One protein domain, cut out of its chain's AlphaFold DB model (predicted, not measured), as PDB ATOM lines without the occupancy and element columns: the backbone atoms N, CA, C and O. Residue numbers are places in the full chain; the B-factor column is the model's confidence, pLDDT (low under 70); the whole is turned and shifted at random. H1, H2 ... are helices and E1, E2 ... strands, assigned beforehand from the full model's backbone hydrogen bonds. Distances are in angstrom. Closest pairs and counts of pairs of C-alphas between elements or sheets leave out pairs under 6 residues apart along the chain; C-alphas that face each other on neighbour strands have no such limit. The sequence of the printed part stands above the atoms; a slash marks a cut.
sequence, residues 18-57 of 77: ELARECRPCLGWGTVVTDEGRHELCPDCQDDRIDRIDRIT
ATOM      1  N   GLU A  18     125.016 108.059  20.549       86.62
ATOM      2  CA  GLU A  18     124.393 106.773  20.871       86.62
ATOM      3  C   GLU A  18     122.920 106.756  20.457       86.62
ATOM      4  O   GLU A  18     122.464 105.761  19.891       86.62
ATOM      5  N   LEU A  19     122.198 107.868  20.643       85.19
ATOM      6  CA  LEU A  19     120.837 108.027  20.110       85.19
ATOM      7  C   LEU A  19     120.824 108.083  18.576       85.19
ATOM      8  O   LEU A  19     119.874 107.643  17.930       85.19
ATOM      9  N   ALA A  20     121.881 108.626  17.974       90.31
ATOM     10  CA  ALA A  20     121.959 108.801  16.533       90.31
ATOM     11  C   ALA A  20     122.342 107.535  15.765       90.31
ATOM     12  O   ALA A  20     122.038 107.470  14.574       90.31
ATOM     13  N   ARG A  21     122.979 106.547  16.408       89.50
ATOM     14  CA  ARG A  21     123.614 105.378  15.766       89.50
ATOM     15  C   ARG A  21     122.738 104.668  14.730       89.50
ATOM     16  O   ARG A  21     123.249 104.157  13.739       89.50
ATOM     17  N   GLU A  22     121.428 104.656  14.952       91.31
ATOM     18  CA  GLU A  22     120.442 103.939  14.131       91.31
ATOM     19  C   GLU A  22     119.496 104.900  13.380       91.31
ATOM     20  O   GLU A  22     118.602 104.481  12.644       91.31
ATOM     21  N   CYS A  23     119.703 106.210  13.541       91.38
ATOM     22  CA  CYS A  23     118.868 107.261  12.977       91.38
ATOM     23  C   CYS A  23     119.235 107.519  11.510       91.38
ATOM     24  O   CYS A  23     120.318 108.010  11.186       91.38
ATOM     25  N   ARG A  24     118.302 107.207  10.603       92.44
ATOM     26  CA  ARG A  24     118.478 107.382   9.149       92.44
ATOM     27  C   ARG A  24     118.527 108.857   8.716       92.44
ATOM     28  O   ARG A  24     119.379 109.158   7.889       92.44
ATOM     29  N   PRO A  25     117.706 109.776   9.265       88.38
ATOM     30  CA  PRO A  25     117.767 111.201   8.916       88.38
ATOM     31  C   PRO A  25     119.135 111.865   9.114       88.38
ATOM     32  O   PRO A  25     119.547 112.665   8.281       88.38
ATOM     33  N   CYS A  26     119.858 111.519  10.184       91.38
ATOM     34  CA  CYS A  26     121.189 112.074  10.466       91.38
ATOM     35  C   CYS A  26     122.344 111.101  10.220       91.38
ATOM     36  O   CYS A  26     123.484 111.453  10.498       91.38
ATOM     37  N   LEU A  27     122.078 109.886   9.734       90.81
ATOM     38  CA  LEU A  27     123.089 108.878   9.387       90.81
ATOM     39  C   LEU A  27     124.101 108.568  10.510       90.81
ATOM     40  O   LEU A  27     125.279 108.357  10.230       90.81
ATOM     41  N   GLY A  28     123.679 108.565  11.777       89.19
ATOM     42  CA  GLY A  28     124.598 108.305  12.894       89.19
ATOM     43  C   GLY A  28     125.256 109.536  13.514       89.19
ATOM     44  O   GLY A  28     125.888 109.408  14.558       89.19
ATOM     45  N   TRP A  29     125.114 110.726  12.922       90.81
ATOM     46  CA  TRP A  29     125.827 111.926  13.384       90.81
ATOM     47  C   TRP A  29     125.121 112.656  14.528       90.81
ATOM     48  O   TRP A  29     125.764 113.322  15.336       90.81
ATOM     49  N   GLY A  30     123.792 112.561  14.587       89.50
ATOM     50  CA  GLY A  30     122.969 113.278  15.563       89.50
ATOM     51  C   GLY A  30     122.797 114.765  15.247       89.50
ATOM     52  O   GLY A  30     122.087 115.467  15.958       89.50
ATOM     53  N   THR A  31     123.376 115.248  14.151       89.31
ATOM     54  CA  THR A  31     123.135 116.579  13.594       89.31
ATOM     55  C   THR A  31     122.719 116.478  12.135       89.31
ATOM     56  O   THR A  31     123.022 115.504  11.445       89.31
ATOM     57  N   VAL A  32     121.999 117.491  11.671       90.75
ATOM     58  CA  VAL A  32     121.623 117.687  10.273       90.75
ATOM     59  C   VAL A  32     122.065 119.078   9.834       90.75
ATOM     60  O   VAL A  32     122.183 119.989  10.655       90.75
ATOM     61  N   VAL A  33     122.347 119.235   8.543       88.44
ATOM     62  CA  VAL A  33     122.638 120.543   7.950       88.44
ATOM     63  C   VAL A  33     121.340 121.087   7.372       88.44
ATOM     64  O   VAL A  33     120.699 120.413   6.566       88.44
ATOM     65  N   THR A  34     120.931 122.276   7.803       84.81
ATOM     66  CA  THR A  34     119.759 122.957   7.248       84.81
ATOM     67  C   THR A  34     120.022 123.439   5.828       84.81
ATOM     68  O   THR A  34     121.168 123.536   5.393       84.81
ATOM     69  N   ASP A  35     118.959 123.820   5.119       89.12
ATOM     70  CA  ASP A  35     119.065 124.477   3.810       89.12
ATOM     71  C   ASP A  35     119.926 125.758   3.868       89.12
ATOM     72  O   ASP A  35     120.691 126.063   2.958       89.12
ATOM     73  N   GLU A  36     119.909 126.444   5.014       90.56
ATOM     74  CA  GLU A  36     120.733 127.624   5.299       90.56
ATOM     75  C   GLU A  36     122.193 127.282   5.669       90.56
ATOM     76  O   GLU A  36     122.967 128.162   6.050       90.56
ATOM     77  N   GLY A  37     122.584 126.006   5.603       87.19
ATOM     78  CA  GLY A  37     123.939 125.538   5.898       87.19
ATOM     79  C   GLY A  37     124.290 125.506   7.389       87.19
ATOM     80  O   GLY A  37     125.468 125.404   7.740       87.19
ATOM     81  N   ARG A  38     123.303 125.605   8.287       86.06
ATOM     82  CA  ARG A  38     123.542 125.524   9.735       86.06
ATOM     83  C   ARG A  38     123.509 124.081  10.204       86.06
ATOM     84  O   ARG A  38     122.660 123.308   9.783       86.06
ATOM     85  N   HIS A  39     124.403 123.737  11.123       85.81
ATOM     86  CA  HIS A  39     124.347 122.458  11.820       85.81
ATOM     87  C   HIS A  39     123.352 122.565  12.976       85.81
ATOM     88  O   HIS A  39     123.566 123.346  13.904       85.81
ATOM     89  N   GLU A  40     122.289 121.773  12.924       87.56
ATOM     90  CA  GLU A  40     121.260 121.694  13.961       87.56
ATOM     91  C   GLU A  40     121.155 120.250  14.473       87.56
ATOM     92  O   GLU A  40     121.573 119.306  13.799       87.56
ATOM     93  N   LEU A  41     120.657 120.059  15.699       89.00
ATOM     94  CA  LEU A  41     120.424 118.715  16.231       89.00
ATOM     95  C   LEU A  41     119.353 118.002  15.401       89.00
ATOM     96  O   LEU A  41     118.388 118.619  14.961       89.00
ATOM     97  N   CYS A  42     119.513 116.696  15.199       89.56
ATOM     98  CA  CYS A  42     118.529 115.910  14.466       89.56
ATOM     99  C   CYS A  42     117.232 115.760  15.284       89.56
ATOM    100  O   CYS A  42     117.268 115.089  16.317       89.56
ATOM    101  N   PRO A  43     116.086 116.302  14.833       85.12
ATOM    102  CA  PRO A  43     114.841 116.252  15.600       85.12
ATOM    103  C   PRO A  43     114.280 114.827  15.742       85.12
ATOM    104  O   PRO A  43     113.532 114.546  16.661       85.12
ATOM    105  N   ASP A  44     114.666 113.884  14.883       87.12
ATOM    106  CA  ASP A  44     114.183 112.501  14.991       87.12
ATOM    107  C   ASP A  44     114.821 111.714  16.144       87.12
ATOM    108  O   ASP A  44     114.183 110.835  16.713       87.12
ATOM    109  N   CYS A  45     116.090 111.980  16.476       88.00
ATOM    110  CA  CYS A  45     116.815 111.199  17.490       88.00
ATOM    111  C   CYS A  45     117.337 112.016  18.672       88.00
ATOM    112  O   CYS A  45     117.673 111.436  19.700       88.00
ATOM    113  N   GLN A  46     117.426 113.339  18.543       83.56
ATOM    114  CA  GLN A  46     117.933 114.226  19.594       83.56
ATOM    115  C   GLN A  46     116.828 114.968  20.345       83.56
ATOM    116  O   GLN A  46     117.112 115.580  21.373       83.56
ATOM    117  N   ASP A  47     115.583 114.908  19.862       76.62
ATOM    118  CA  ASP A  47     114.445 115.609  20.470       76.62
ATOM    119  C   ASP A  47     113.996 114.967  21.794       76.62
ATOM    120  O   ASP A  47     113.295 115.590  22.582       76.62
ATOM    121  N   ASP A  48     114.482 113.759  22.119       59.72
ATOM    122  CA  ASP A  48     113.964 113.027  23.273       59.72
ATOM    123  C   ASP A  48     114.339 113.646  24.634       59.72
ATOM    124  O   ASP A  48     113.493 113.612  25.517       59.72
ATOM    125  N   ARG A  49     115.537 114.225  24.887       51.44
ATOM    126  CA  ARG A  49     115.910 114.630  26.276       51.44
ATOM    127  C   ARG A  49     116.904 115.792  26.456       51.44
ATOM    128  O   ARG A  49     117.982 115.629  27.034       51.44
ATOM    129  N   ILE A  50     116.414 117.016  26.256       53.59
ATOM    130  CA  ILE A  50     116.740 118.148  27.162       53.59
ATOM    131  C   ILE A  50     116.373 117.809  28.640       53.59
ATOM    132  O   ILE A  50     116.893 118.409  29.578       53.59
ATOM    133  N   ASP A  51     115.605 116.737  28.870       50.56
ATOM    134  CA  ASP A  51     115.286 116.105  30.163       50.56
ATOM    135  C   ASP A  51     116.514 115.606  30.973       50.56
ATOM    136  O   ASP A  51     116.413 115.378  32.178       50.56
ATOM    137  N   ARG A  52     117.711 115.436  30.376       50.16
ATOM    138  CA  ARG A  52     118.923 115.061  31.152       50.16
ATOM    139  C   ARG A  52     119.585 116.256  31.847       50.16
ATOM    140  O   ARG A  52     120.205 116.063  32.892       50.16
ATOM    141  N   ILE A  53     119.436 117.470  31.313       51.28
ATOM    142  CA  ILE A  53     119.935 118.697  31.959       51.28
ATOM    143  C   ILE A  53     118.971 119.136  33.074       51.28
ATOM    144  O   ILE A  53     119.423 119.581  34.132       51.28
ATOM    145  N   ASP A  54     117.667 118.875  32.929       50.34
ATOM    146  CA  ASP A  54     116.694 119.064  34.015       50.34
ATOM    147  C   ASP A  54     116.944 118.097  35.191       50.34
ATOM    148  O   ASP A  54     116.876 118.495  36.348       50.34
ATOM    149  N   ARG A  55     117.401 116.858  34.940       50.16
ATOM    150  CA  ARG A  55     117.757 115.901  36.015       50.16
ATOM    151  C   ARG A  55     119.013 116.244  36.821       50.16
ATOM    152  O   ARG A  55     119.173 115.700  37.908       50.16
ATOM    153  N   ILE A  56     119.894 117.111  36.317       53.25
ATOM    154  CA  ILE A  56     121.032 117.653  37.090       53.25
ATOM    155  C   ILE A  56     120.605 118.927  37.847       53.25
ATOM    156  O   ILE A  56     121.187 119.261  38.875       53.25
ATOM    157  N   THR A  57     119.556 119.609  37.371       48.91
ATOM    158  CA  THR A  57     118.986 120.819  37.994       48.91
ATOM    159  C   THR A  57     117.813 120.509  38.933       48.91
ATOM    160  O   THR A  57     117.394 121.366  39.709       48.91
TER     161      THR A  57
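This is residues 18 to 57 of the 77 residues of an uncharacterized protein of Streptomyces sp. SID8377 (UniProt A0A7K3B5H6). With little regular structure, this is a short two-strand hairpin, E1 and E2, with the loop of residues 18 to 30, which has no named element, off its open end, and a tail, residues 49 to 57, that sticks out from this small body and holds the short helix H1. The printed part has 40 residues, with E1, E2 and H1 in that order; the sheet E1 - E2 is antiparallel. The class is mixed, with 13 residues in named elements. The whole is loose, with a radius of gyration of the C-alphas of 11.4 A, and flat, spanning 34 by 23 by 11 A.

Strand E1, residues 31 to 33, begins at C-alpha 31 (123.135, 116.579, 13.594). Strand E2 is residues 39 to 41. Helix H1, residues 51 to 57, is 9.9 A long and ends at C-alpha 57 (118.986, 120.819, 37.994).

E1 and E2 form an antiparallel hairpin, with 141 degrees between their directions. N 32 and O 40 are within hydrogen-bond range at 2.8 A. E1 and H1 are apart. In H1, 2 of 3 O i to N i+4 pairs are within range.

The C-alphas farthest apart, of Asp 35 and Thr 57, are 34.4 A apart. The printed part has no cut and no long link between named elements. Residues 48 to 57 have pLDDT under 70.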